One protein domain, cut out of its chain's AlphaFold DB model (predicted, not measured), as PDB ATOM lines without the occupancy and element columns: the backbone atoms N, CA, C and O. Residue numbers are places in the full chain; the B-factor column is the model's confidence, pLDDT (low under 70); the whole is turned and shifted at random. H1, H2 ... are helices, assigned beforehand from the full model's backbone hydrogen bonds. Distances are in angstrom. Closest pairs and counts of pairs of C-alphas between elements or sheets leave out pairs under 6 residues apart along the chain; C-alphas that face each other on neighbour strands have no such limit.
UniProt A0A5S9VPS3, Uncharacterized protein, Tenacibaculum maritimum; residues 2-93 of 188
ATOM      1  N   MET A   2      32.225  22.987  16.780       54.88
ATOM      2  CA  MET A   2      31.344  23.997  16.199       54.88
ATOM      3  C   MET A   2      30.212  24.204  17.207       54.88
ATOM      4  O   MET A   2      29.535  23.240  17.573       54.88
ATOM      5  N   ASN A   3      30.104  25.413  17.758       71.81
ATOM      6  CA  ASN A   3      29.052  25.730  18.718       71.81
ATOM      7  C   ASN A   3      27.696  25.512  18.040       71.81
ATOM      8  O   ASN A   3      27.500  25.915  16.894       71.81
ATOM      9  N   LYS A   4      26.781  24.841  18.743       89.44
ATOM     10  CA  LYS A   4      25.396  24.720  18.288       89.44
ATOM     11  C   LYS A   4      24.753  26.105  18.265       89.44
ATOM     12  O   LYS A   4      25.060  26.930  19.122       89.44
ATOM     13  N   ILE A   5      23.847  26.327  17.322       90.94
ATOM     14  CA  ILE A   5      23.115  27.587  17.200       90.94
ATOM     15  C   ILE A   5      22.090  27.686  18.332       90.94
ATOM     16  O   ILE A   5      21.297  26.767  18.561       90.94
ATOM     17  N   ASP A   6      22.091  28.819  19.016       92.00
ATOM     18  CA  ASP A   6      21.111  29.208  20.021       92.00
ATOM     19  C   ASP A   6      20.658  30.666  19.823       92.00
ATOM     20  O   ASP A   6      21.104  31.353  18.905       92.00
ATOM     21  N   LEU A   7      19.778  31.158  20.701       90.69
ATOM     22  CA  LEU A   7      19.258  32.527  20.632       90.69
ATOM     23  C   LEU A   7      20.357  33.606  20.723       90.69
ATOM     24  O   LEU A   7      20.208  34.701  20.170       90.69
ATOM     25  N   ASN A   8      21.471  33.309  21.392       90.69
ATOM     26  CA  ASN A   8      22.568  34.250  21.613       90.69
ATOM     27  C   ASN A   8      23.577  34.251  20.465       90.69
ATOM     28  O   ASN A   8      24.350  35.197  20.336       90.69
ATOM     29  N   THR A   9      23.531  33.249  19.589       91.25
ATOM     30  CA  THR A   9      24.443  33.129  18.452       91.25
ATOM     31  C   THR A   9      24.332  34.357  17.546       91.25
ATOM     32  O   THR A   9      23.250  34.719  17.074       91.25
ATOM     33  N   GLU A  10      25.442  35.065  17.348       91.25
ATOM     34  CA  GLU A  10      25.452  36.328  16.610       91.25
ATOM     35  C   GLU A  10      25.278  36.130  15.100       91.25
ATOM     36  O   GLU A  10      25.726  35.144  14.513       91.25
ATOM     37  N   LYS A  11      24.678  37.128  14.442       94.06
ATOM     38  CA  LYS A  11      24.497  37.124  12.983       94.06
ATOM     39  C   LYS A  11      25.819  37.085  12.223       94.06
ATOM     40  O   LYS A  11      25.900  36.426  11.190       94.06
ATOM     41  N   SER A  12      26.818  37.809  12.727       93.38
ATOM     42  CA  SER A  12      28.187  37.890  12.204       93.38
ATOM     43  C   SER A  12      28.813  36.502  12.094       93.38
ATOM     44  O   SER A  12      29.283  36.131  11.022       93.38
ATOM     45  N   ILE A  13      28.718  35.715  13.170       91.50
ATOM     46  CA  ILE A  13      29.256  34.356  13.260       91.50
ATOM     47  C   ILE A  13      28.601  33.452  12.213       91.50
ATOM     48  O   ILE A  13      29.293  32.800  11.436       91.50
ATOM     49  N   LEU A  14      27.268  33.431  12.142       92.44
ATOM     50  CA  LEU A  14      26.565  32.568  11.187       92.44
ATOM     51  C   LEU A  14      26.818  32.975   9.732       92.44
ATOM     52  O   LEU A  14      26.976  32.111   8.872       92.44
ATOM     53  N   LYS A  15      26.927  34.280   9.461       93.56
ATOM     54  CA  LYS A  15      27.263  34.795   8.131       93.56
ATOM     55  C   LYS A  15      28.675  34.395   7.707       93.56
ATOM     56  O   LYS A  15      28.880  34.016   6.558       93.56
ATOM     57  N   GLU A  16      29.637  34.483   8.619       92.44
ATOM     58  CA  GLU A  16      31.009  34.040   8.374       92.44
ATOM     59  C   GLU A  16      31.055  32.535   8.094       92.44
ATOM     60  O   GLU A  16      31.635  32.118   7.096       92.44
ATOM     61  N   LEU A  17      30.383  31.725   8.916       90.50
ATOM     62  CA  LEU A  17      30.331  30.277   8.721       90.50
ATOM     63  C   LEU A  17      29.707  29.907   7.375       90.50
ATOM     64  O   LEU A  17      30.275  29.073   6.672       90.50
ATOM     65  N   TYR A  18      28.596  30.549   7.006       92.25
ATOM     66  CA  TYR A  18      27.957  30.376   5.703       92.25
ATOM     67  C   TYR A  18      28.943  30.665   4.559       92.25
ATOM     68  O   TYR A  18      29.145  29.829   3.681       92.25
ATOM     69  N   ASN A  19      29.636  31.805   4.604       91.81
ATOM     70  CA  ASN A  19      30.585  32.203   3.560       91.81
ATOM     71  C   ASN A  19      31.849  31.327   3.509       91.81
ATOM     72  O   ASN A  19      32.419  31.145   2.436       91.81
ATOM     73  N   ASN A  20      32.271  30.754   4.638       90.12
ATOM     74  CA  ASN A  20      33.463  29.906   4.749       90.12
ATOM     75  C   ASN A  20      33.209  28.439   4.350       90.12
ATOM     76  O   ASN A  20      33.954  27.545   4.750       90.12
ATOM     77  N   GLY A  21      32.164  28.183   3.559       83.19
ATOM     78  CA  GLY A  21      31.864  26.861   3.010       83.19
ATOM     79  C   GLY A  21      30.856  26.044   3.813       83.19
ATOM     80  O   GLY A  21      30.616  24.897   3.452       83.19
ATOM     81  N   ASN A  22      30.223  26.619   4.845       85.00
ATOM     82  CA  ASN A  22      29.086  25.984   5.518       85.00
ATOM     83  C   ASN A  22      27.737  26.428   4.929       85.00
ATOM     84  O   ASN A  22      26.742  26.499   5.637       85.00
ATOM     85  N   ASN A  23      27.681  26.767   3.645       85.25
ATOM     86  CA  ASN A  23      26.476  27.263   2.969       85.25
ATOM     87  C   ASN A  23      25.487  26.163   2.552       85.25
ATOM     88  O   ASN A  23      24.564  26.423   1.788       85.25
ATOM     89  N   THR A  24      25.687  24.935   3.030       88.75
ATOM     90  CA  THR A  24      24.780  23.811   2.788       88.75
ATOM     91  C   THR A  24      24.241  23.273   4.101       88.75
ATOM     92  O   THR A  24      24.913  23.359   5.135       88.75
ATOM     93  N   PHE A  25      23.059  22.662   4.045       85.88
ATOM     94  CA  PHE A  25      22.385  22.081   5.201       85.88
ATOM     95  C   PHE A  25      23.296  21.167   6.040       85.88
ATOM     96  O   PHE A  25      23.345  21.302   7.263       85.88
ATOM     97  N   ASP A  26      24.047  20.270   5.400       87.38
ATOM     98  CA  ASP A  26      24.872  19.266   6.090       87.38
ATOM     99  C   ASP A  26      26.081  19.874   6.810       87.38
ATOM    100  O   ASP A  26      26.550  19.350   7.819       87.38
ATOM    101  N   THR A  27      26.581  20.992   6.294       88.50
ATOM    102  CA  THR A  27      27.762  21.685   6.825       88.50
ATOM    103  C   THR A  27      27.414  22.805   7.803       88.50
ATOM    104  O   THR A  27      28.243  23.198   8.622       88.50
ATOM    105  N   PHE A  28      26.194  23.341   7.734       90.94
ATOM    106  CA  PHE A  28      25.762  24.435   8.597       90.94
ATOM    107  C   PHE A  28      25.525  23.940  10.031       90.94
ATOM    108  O   PHE A  28      25.014  22.828  10.211       90.94
ATOM    109  N   PRO A  29      25.887  24.722  11.071       91.06
ATOM    110  CA  PRO A  29      25.809  24.233  12.438       91.06
ATOM    111  C   PRO A  29      24.379  23.869  12.846       91.06
ATOM    112  O   PRO A  29      23.416  24.567  12.529       91.06
ATOM    113  N   ASP A  30      24.249  22.790  13.612       92.00
ATOM    114  CA  ASP A  30      22.961  22.381  14.160       92.00
ATOM    115  C   ASP A  30      22.497  23.299  15.293       92.00
ATOM    116  O   ASP A  30      23.290  23.883  16.034       92.00
ATOM    117  N   LEU A  31      21.181  23.352  15.489       91.06
ATOM    118  CA  LEU A  31      20.564  24.023  16.629       91.06
ATOM    119  C   LEU A  31      20.854  23.276  17.936       91.06
ATOM    120  O   LEU A  31      20.909  22.041  17.984       91.06
ATOM    121  N   THR A  32      20.928  24.010  19.044       89.12
ATOM    122  CA  THR A  32      20.930  23.382  20.365       89.12
ATOM    123  C   THR A  32      19.610  22.656  20.630       89.12
ATOM    124  O   THR A  32      18.521  23.105  20.254       89.12
ATOM    125  N   THR A  33      19.688  21.495  21.284       81.50
ATOM    126  CA  THR A  33      18.519  20.650  21.561       81.50
ATOM    127  C   THR A  33      17.606  21.237  22.637       81.50
ATOM    128  O   THR A  33      16.465  20.805  22.743       81.50
ATOM    129  N   SER A  34      18.084  22.221  23.405       84.75
ATOM    130  CA  SER A  34      17.391  22.825  24.550       84.75
ATOM    131  C   SER A  34      16.551  24.065  24.226       84.75
ATOM    132  O   SER A  34      16.037  24.676  25.157       84.75
ATOM    133  N   LEU A  35      16.432  24.472  22.956       89.44
ATOM    134  CA  LEU A  35      15.609  25.635  22.595       89.44
ATOM    135  C   LEU A  35      14.135  25.377  22.905       89.44
ATOM    136  O   LEU A  35      13.581  24.371  22.454       89.44
ATOM    137  N   SER A  36      13.517  26.301  23.638       92.06
ATOM    138  CA  SER A  36      12.069  26.328  23.809       92.06
ATOM    139  C   SER A  36      11.372  26.791  22.525       92.06
ATOM    140  O   SER A  36      11.992  27.398  21.651       92.06
ATOM    141  N   ASP A  37      10.063  26.555  22.424       92.00
ATOM    142  CA  ASP A  37       9.244  27.050  21.308       92.00
ATOM    143  C   ASP A  37       9.357  28.582  21.160       92.00
ATOM    144  O   ASP A  37       9.442  29.104  20.048       92.00
ATOM    145  N   PHE A  38       9.444  29.304  22.283       93.19
ATOM    146  CA  PHE A  38       9.658  30.752  22.300       93.19
ATOM    147  C   PHE A  38      11.035  31.142  21.743       93.19
ATOM    148  O   PHE A  38      11.119  32.022  20.885       93.19
ATOM    149  N   ASP A  39      12.099  30.450  22.165       94.38
ATOM    150  CA  ASP A  39      13.456  30.715  21.668       94.38
ATOM    151  C   ASP A  39      13.565  30.443  20.165       94.38
ATOM    152  O   ASP A  39      14.245  31.179  19.455       94.38
ATOM    153  N   ILE A  40      12.880  29.408  19.665       94.44
ATOM    154  CA  ILE A  40      12.835  29.085  18.235       94.44
ATOM    155  C   ILE A  40      12.191  30.227  17.448       94.44
ATOM    156  O   ILE A  40      12.743  30.658  16.438       94.44
ATOM    157  N   ILE A  41      11.052  30.747  17.909       95.69
ATOM    158  CA  ILE A  41      10.375  31.870  17.252       95.69
ATOM    159  C   ILE A  41      11.285  33.101  17.224       95.69
ATOM    160  O   ILE A  41      11.463  33.701  16.164       95.69
ATOM    161  N   MET A  42      11.901  33.445  18.358       95.56
ATOM    162  CA  MET A  42      12.834  34.572  18.426       95.56
ATOM    163  C   MET A  42      14.060  34.370  17.529       95.56
ATOM    164  O   MET A  42      14.551  35.327  16.933       95.56
ATOM    165  N   LEU A  43      14.555  33.137  17.408       95.31
ATOM    166  CA  LEU A  43      15.664  32.809  16.519       95.31
ATOM    167  C   LEU A  43      15.280  33.045  15.052       95.31
ATOM    168  O   LEU A  43      16.049  33.672  14.322       95.31
ATOM    169  N   ILE A  44      14.086  32.614  14.628       95.38
ATOM    170  CA  ILE A  44      13.583  32.901  13.277       95.38
ATOM    171  C   ILE A  44      13.510  34.416  13.069       95.38
ATOM    172  O   ILE A  44      14.088  34.919  12.112       95.38
ATOM    173  N   GLU A  45      12.881  35.166  13.982       95.25
ATOM    174  CA  GLU A  45      12.779  36.631  13.871       95.25
ATOM    175  C   GLU A  45      14.141  37.306  13.740       95.25
ATOM    176  O   GLU A  45      14.333  38.195  12.909       95.25
ATOM    177  N   LYS A  46      15.101  36.873  14.559       95.12
ATOM    178  CA  LYS A  46      16.450  37.423  14.565       95.12
ATOM    179  C   LYS A  46      17.110  37.239  13.202       95.12
ATOM    180  O   LYS A  46      17.748  38.175  12.722       95.12
ATOM    181  N   HIS A  47      16.958  36.075  12.574       93.94
ATOM    182  CA  HIS A  47      17.746  35.690  11.403       93.94
ATOM    183  C   HIS A  47      16.993  35.697  10.068       93.94
ATOM    184  O   HIS A  47      17.624  35.475   9.042       93.94
ATOM    185  N   ILE A  48      15.691  35.995  10.033       93.12
ATOM    186  CA  ILE A  48      14.863  35.810   8.829       93.12
ATOM    187  C   ILE A  48      15.349  36.567   7.580       93.12
ATOM    188  O   ILE A  48      15.217  36.075   6.465       93.12
ATOM    189  N   ASN A  49      15.956  37.740   7.757       92.00
ATOM    190  CA  ASN A  49      16.430  38.574   6.646       92.00
ATOM    191  C   ASN A  49      17.891  38.298   6.252       92.00
ATOM    192  O   ASN A  49      18.491  39.077   5.514       92.00
ATOM    193  N   GLU A  50      18.493  37.237   6.786       94.31
ATOM    194  CA  GLU A  50      19.884  36.880   6.524       94.31
ATOM    195  C   GLU A  50      19.996  35.868   5.380       94.31
ATOM    196  O   GLU A  50      19.081  35.097   5.119       94.31
ATOM    197  N   VAL A  51      21.156  35.835   4.718       91.25
ATOM    198  CA  VAL A  51      21.417  34.965   3.552       91.25
ATOM    199  C   VAL A  51      21.388  33.461   3.850       91.25
ATOM    200  O   VAL A  51      21.354  32.677   2.916       91.25
ATOM    201  N   TYR A  52      21.442  33.082   5.128       92.44
ATOM    202  CA  TYR A  52      21.441  31.702   5.631       92.44
ATOM    203  C   TYR A  52      20.126  31.340   6.342       92.44
ATOM    204  O   TYR A  52      20.063  30.358   7.089       92.44
ATOM    205  N   SER A  53      19.110  32.206   6.253       93.19
ATOM    206  CA  SER A  53      17.863  32.048   7.009       93.19
ATOM    207  C   SER A  53      17.124  30.762   6.646       93.19
ATOM    208  O   SER A  53      16.534  30.133   7.524       93.19
ATOM    209  N   ASP A  54      17.236  30.342   5.388       91.12
ATOM    210  CA  ASP A  54      16.770  29.064   4.867       91.12
ATOM    211  C   ASP A  54      17.328  27.885   5.655       91.12
ATOM    212  O   ASP A  54      16.560  27.102   6.208       91.12
ATOM    213  N   LEU A  55      18.643  27.833   5.849       93.12
ATOM    214  CA  LEU A  55      19.296  26.758   6.589       93.12
ATOM    215  C   LEU A  55      18.834  26.713   8.047       93.12
ATOM    216  O   LEU A  55      18.632  25.632   8.598       93.12
ATOM    217  N   ILE A  56      18.622  27.867   8.689       93.75
ATOM    218  CA  ILE A  56      18.081  27.900  10.059       93.75
ATOM    219  C   ILE A  56      16.662  27.335  10.088       93.75
ATOM    220  O   ILE A  56      16.348  26.515  10.954       93.75
ATOM    221  N   ILE A  57      15.807  27.759   9.160       94.19
ATOM    222  CA  ILE A  57      14.411  27.323   9.102       94.19
ATOM    223  C   ILE A  57      14.330  25.829   8.789       94.19
ATOM    224  O   ILE A  57      13.633  25.105   9.499       94.19
ATOM    225  N   GLU A  58      15.110  25.334   7.831       91.75
ATOM    226  CA  GLU A  58      15.226  23.909   7.532       91.75
ATOM    227  C   GLU A  58      15.696  23.117   8.761       91.75
ATOM    228  O   GLU A  58      15.098  22.098   9.110       91.75
ATOM    229  N   LYS A  59      16.712  23.594   9.496       92.56
ATOM    230  CA  LYS A  59      17.191  22.934  10.728       92.56
ATOM    231  C   LYS A  59      16.111  22.889  11.810       92.56
ATOM    232  O   LYS A  59      15.996  21.883  12.513       92.56
ATOM    233  N   ILE A  60      15.299  23.940  11.947       93.31
ATOM    234  CA  ILE A  60      14.140  23.945  12.854       93.31
ATOM    235  C   ILE A  60      13.128  22.893  12.390       93.31
ATOM    236  O   ILE A  60      12.699  22.043  13.175       93.31
ATOM    237  N   LEU A  61      12.777  22.917  11.106       92.44
ATOM    238  CA  LEU A  61      11.743  22.078  10.513       92.44
ATOM    239  C   LEU A  61      12.183  20.641  10.237       92.44
ATOM    240  O   LEU A  61      11.322  19.826   9.934       92.44
ATOM    241  N   GLN A  62      13.446  20.260  10.412       89.81
ATOM    242  CA  GLN A  62      13.851  18.851  10.449       89.81
ATOM    243  C   GLN A  62      13.694  18.228  11.841       89.81
ATOM    244  O   GLN A  62      13.429  17.029  11.964       89.81
ATOM    245  N   ARG A  63      13.760  19.025  12.913       88.06
ATOM    246  CA  ARG A  63      13.603  18.526  14.287       88.06
ATOM    247  C   ARG A  63      12.186  18.033  14.553       88.06
ATOM    248  O   ARG A  63      11.218  18.477  13.939       88.06
ATOM    249  N   LYS A  64      12.023  17.147  15.537       87.56
ATOM    250  CA  LYS A  64      10.693  16.847  16.080       87.56
ATOM    251  C   LYS A  64      10.150  18.115  16.748       87.56
ATOM    252  O   LYS A  64      10.635  18.500  17.807       87.56
ATOM    253  N   VAL A  65       9.174  18.749  16.108       88.94
ATOM    254  CA  VAL A  65       8.521  19.983  16.560       88.94
ATOM    255  C   VAL A  65       7.053  19.703  16.856       88.94
ATOM    256  O   VAL A  65       6.444  18.831  16.231       88.94
ATOM    257  N   SER A  66       6.507  20.397  17.850       92.62
ATOM    258  CA  SER A  66       5.097  20.287  18.216       92.62
ATOM    259  C   SER A  66       4.217  20.969  17.160       92.62
ATOM    260  O   SER A  66       4.651  21.905  16.487       92.62
ATOM    261  N   GLN A  67       2.957  20.539  17.030       93.88
ATOM    262  CA  GLN A  67       2.002  21.255  16.173       93.88
ATOM    263  C   GLN A  67       1.744  22.675  16.693       93.88
ATOM    264  O   GLN A  67       1.546  23.590  15.902       93.88
ATOM    265  N   THR A  68       1.795  22.868  18.015       95.12
ATOM    266  CA  THR A  68       1.687  24.184  18.655       95.12
ATOM    267  C   THR A  68       2.757  25.138  18.140       95.12
ATOM    268  O   THR A  68       2.412  26.228  17.700       95.12
ATOM    269  N   LEU A  69       4.023  24.710  18.094       95.25
ATOM    270  CA  LEU A  69       5.110  25.517  17.545       95.25
ATOM    271  C   LEU A  69       4.878  25.850  16.068       95.25
ATOM    272  O   LEU A  69       5.009  27.007  15.685       95.25
ATOM    273  N   ILE A  70       4.499  24.869  15.240       96.62
ATOM    274  CA  ILE A  70       4.202  25.115  13.818       96.62
ATOM    275  C   ILE A  70       3.093  26.160  13.658       96.62
ATOM    276  O   ILE A  70       3.231  27.076  12.849       96.62
ATOM    277  N   ASN A  71       2.026  26.057  14.450       95.75
ATOM    278  CA  ASN A  71       0.931  27.022  14.428       95.75
ATOM    279  C   ASN A  71       1.413  28.413  14.864       95.75
ATOM    280  O   ASN A  71       1.089  29.392  14.201       95.75
ATOM    281  N   SER A  72       2.243  28.507  15.907       96.50
ATOM    282  CA  SER A  72       2.814  29.783  16.353       96.50
ATOM    283  C   SER A  72       3.749  30.416  15.317       96.50
ATOM    284  O   SER A  72       3.711  31.630  15.134       96.50
ATOM    285  N   ILE A  73       4.559  29.622  14.604       96.06
ATOM    286  CA  ILE A  73       5.379  30.125  13.489       96.06
ATOM    287  C   ILE A  73       4.457  30.634  12.370       96.06
ATOM    288  O   ILE A  73       4.631  31.754  11.898       96.06
ATOM    289  N   TYR A  74       3.443  29.858  11.979       96.44
ATOM    290  CA  TYR A  74       2.474  30.263  10.958       96.44
ATOM    291  C   TYR A  74       1.760  31.581  11.304       96.44
ATOM    292  O   TYR A  74       1.721  32.493  10.481       96.44
ATOM    293  N   GLU A  75       1.229  31.703  12.523       95.69
ATOM    294  CA  GLU A  75       0.501  32.893  12.983       95.69
ATOM    295  C   GLU A  75       1.386  34.139  13.000       95.69
ATOM    296  O   GLU A  75       0.947  35.228  12.635       95.69
ATOM    297  N   LYS A  76       2.647  33.976  13.401       96.31
ATOM    298  CA  LYS A  76       3.593  35.081  13.525       96.31
ATOM    299  C   LYS A  76       4.172  35.535  12.187       96.31
ATOM    300  O   LYS A  76       4.429  36.722  12.004       96.31
ATOM    301  N   PHE A  77       4.365  34.609  11.253       95.25
ATOM    302  CA  PHE A  77       5.005  34.864   9.963       95.25
ATOM    303  C   PHE A  77       4.033  34.710   8.786       95.25
ATOM    304  O   PHE A  77       4.426  34.285   7.702       95.25
ATOM    305  N   THR A  78       2.767  35.090   8.982       94.00
ATOM    306  CA  THR A  78       1.694  34.897   7.990       94.00
ATOM    307  C   THR A  78       1.908  35.623   6.654       94.00
ATOM    308  O   THR A  78       1.257  35.268   5.675       94.00
ATOM    309  N   ASP A  79       2.794  36.620   6.599       92.44
ATOM    310  CA  ASP A  79       3.113  37.368   5.375       92.44
ATOM    311  C   ASP A  79       4.446  36.935   4.741       92.44
ATOM    312  O   ASP A  79       4.815  37.395   3.659       92.44
ATOM    313  N   ASN A  80       5.193  36.040   5.393       94.81
ATOM    314  CA  ASN A  80       6.485  35.580   4.903       94.81
ATOM    315  C   ASN A  80       6.311  34.309   4.060       94.81
ATOM    316  O   ASN A  80       6.355  33.193   4.575       94.81
ATOM    317  N   ILE A  81       6.132  34.487   2.747       94.25
ATOM    318  CA  ILE A  81       5.917  33.391   1.782       94.25
ATOM    319  C   ILE A  81       6.990  32.304   1.908       94.25
ATOM    320  O   ILE A  81       6.662  31.125   1.830       94.25
ATOM    321  N   PHE A  82       8.246  32.692   2.142       92.44
ATOM    322  CA  PHE A  82       9.352  31.755   2.289       92.44
ATOM    323  C   PHE A  82       9.154  30.818   3.491       92.44
ATOM    324  O   PHE A  82       9.077  29.607   3.305       92.44
ATOM    325  N   ILE A  83       8.955  31.360   4.701       94.88
ATOM    326  CA  ILE A  83       8.685  30.552   5.907       94.88
ATOM    327  C   ILE A  83       7.463  29.657   5.703       94.88
ATOM    328  O   ILE A  83       7.478  28.481   6.064       94.88
ATOM    329  N   LEU A  84       6.388  30.214   5.143       96.31
ATOM    330  CA  LEU A  84       5.157  29.465   4.915       96.31
ATOM    331  C   LEU A  84       5.390  28.286   3.972       96.31
ATOM    332  O   LEU A  84       4.883  27.192   4.220       96.31
ATOM    333  N   ASN A  85       6.178  28.497   2.920       94.69
ATOM    334  CA  ASN A  85       6.522  27.455   1.972       94.69
ATOM    335  C   ASN A  85       7.362  26.351   2.627       94.69
ATOM    336  O   ASN A  85       7.050  25.175   2.451       94.69
ATOM    337  N   GLU A  86       8.340  26.717   3.455       93.75
ATOM    338  CA  GLU A  86       9.145  25.760   4.218       93.75
ATOM    339  C   GLU A  86       8.294  24.927   5.190       93.75
ATOM    340  O   GLU A  86       8.411  23.699   5.248       93.75
ATOM    341  N   ILE A  87       7.349  25.553   5.904       95.38
ATOM    342  CA  ILE A  87       6.401  24.838   6.777       95.38
ATOM    343  C   ILE A  87       5.608  23.797   5.978       95.38
ATOM    344  O   ILE A  87       5.467  22.654   6.425       95.38
ATOM    345  N   VAL A  88       5.098  24.173   4.804       95.94
ATOM    346  CA  VAL A  88       4.333  23.275   3.929       95.94
ATOM    347  C   VAL A  88       5.210  22.127   3.426       95.94
ATOM    348  O   VAL A  88       4.832  20.963   3.574       95.94
ATOM    349  N   MET A  89       6.396  22.432   2.895       93.06
ATOM    350  CA  MET A  89       7.326  21.444   2.343       93.06
ATOM    351  C   MET A  89       7.872  20.478   3.398       93.06
ATOM    352  O   MET A  89       8.103  19.310   3.094       93.06
ATOM    353  N   SER A  90       7.986  20.909   4.658       93.25
ATOM    354  CA  SER A  90       8.379  20.029   5.766       93.25
ATOM    355  C   SER A  90       7.369  18.909   6.062       93.25
ATOM    356  O   SER A  90       7.671  17.979   6.813       93.25
ATOM    357  N   GLY A  91       6.145  19.000   5.520       92.69
ATOM    358  CA  GLY A  91       5.061  18.050   5.773       92.69
ATOM    359  C   GLY A  91       4.455  18.148   7.179       92.69
ATOM    360  O   GLY A  91       3.743  17.234   7.597       92.69
ATOM    361  N   LYS A  92       4.747  19.230   7.916       94.06
ATOM    362  CA  LYS A  92       4.288  19.466   9.300       94.06
ATOM    363  C   LYS A  92       3.145  20.473   9.411       94.06
ATOM    364  O   LYS A  92       2.612  20.683  10.498       94.06
ATOM    365  N   ALA A  93       2.769  21.106   8.304       96.00
ATOM    366  CA  ALA A  93       1.595  21.963   8.249       96.00
ATOM    367  C   ALA A  93       0.322  21.166   8.591       96.00
ATOM    368  O   ALA A  93       0.125  20.055   8.092       96.00
TER     369      ALA A  93
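AT A GLANCE: This is residues 2 to 93 of the 188 residues of an uncharacterized protein of Tenacibaculum maritimum (UniProt A0A5S9VPS3). Two helical hairpins, H2 with H3 and H4 with H5, stand next to each other as a four-cornered group, H2 beside H4 and H3 beside H5. The fifth helix, H1, sits off at one end of the longest axis, on the far side of the first hairpin from H4 and H5, and a long loop of residues 20 to 36 leads from it to H2. The printed part has 92 residues, with five named helices in the order H1, H2, H3, H4, H5 and no named strand; the class is all helix, with 49 residues in the helices. The whole is compact and rounded in outline, with a radius of gyration of the C-alphas of 12.4 A and spans of 33 by 26 by 20 A.

HOW THE PARTS SIT: Along the printed part from its first residue, the first helix is H1, residues 11 to 19, and it touches no helix. It is close to but not clearly touching H2, residues 37 to 47: their closest C-alphas, those of Lys 11 and His 47, are 7.1 A apart. Their lines stand at a steep tilt of 69 degrees, only just short of about perpendicular, and they run the same way. H2 and H3, residues 53 to 62, form a helical hairpin and touch, with the closest C-alphas, those of His 47 and Ser 53, 5.7 A apart; they run opposite ways at a shallow tilt of 22 degrees. H2 and H4, residues 67 to 76, only just touch, with 3 pairs of C-alphas within 8 A, the closest being those of Asp 37 and Leu 69 at 5.8 A. They run the same way at a steep tilt of 38 degrees. H3 and H4 follow each other in the chain but are apart. H5, residues 81 to 89, touches H3, with the closest C-alphas, those of Leu 61 and Ile 87, 7.1 A apart; they run the same way at a shallow tilt of 26 degrees. H4 and H5 form the second helical hairpin and only just touch, with 3 pairs of C-alphas within 8 A, the closest being those of Tyr 74 and Leu 84 at 6.7 A; they run opposite ways at a shallow tilt of 18 degrees. The packing of H2, H3, H4 and H5 is mostly aligned, meaning that 3 of the 4 touching pairs are at a shallow tilt. H2 and H5 are apart, and H1 is apart from H3, H4 and H5. In H1, H2, H3, H4 and H5 every pair of backbone O i and N i+4 is within hydrogen-bond range.

IN THESE COORDINATES: H1 begins at C-alpha 11, at (24.497, 37.124, 12.983), and measures 12.3 A from first to last C-alpha. H2, the longest helix by residues, measures 15.7 A from C-alpha 37, at (9.244, 27.050, 21.308), to C-alpha 47. H3, from Ser 53 to Gln 62, and H4, from Gln 67 to Lys 76, each measure 14.2 A. H5 measures 12.0 A and ends at C-alpha 89, at (7.326, 21.444, 2.343).

THE WHOLE: The two C-alphas farthest apart are those of Asn 20 and Thr 68, at 35.2 A, and the first and last printed C-alphas, Met 2 and Ala 93, are 30.9 A apart. The centre of H3 is nearest to the mean of the C-alphas, at 3.8 A, and that of H1 is farthest, at 14.1 A. The link from H1 to H2 is long, with 17 residues; those from H2 to H3, H3 to H4 and H4 to H5 are tight. The printed part has no cut. The mean pLDDT of the printed part, the model's own confidence, is 91.7, and one printed residue, Met 2, is under 70.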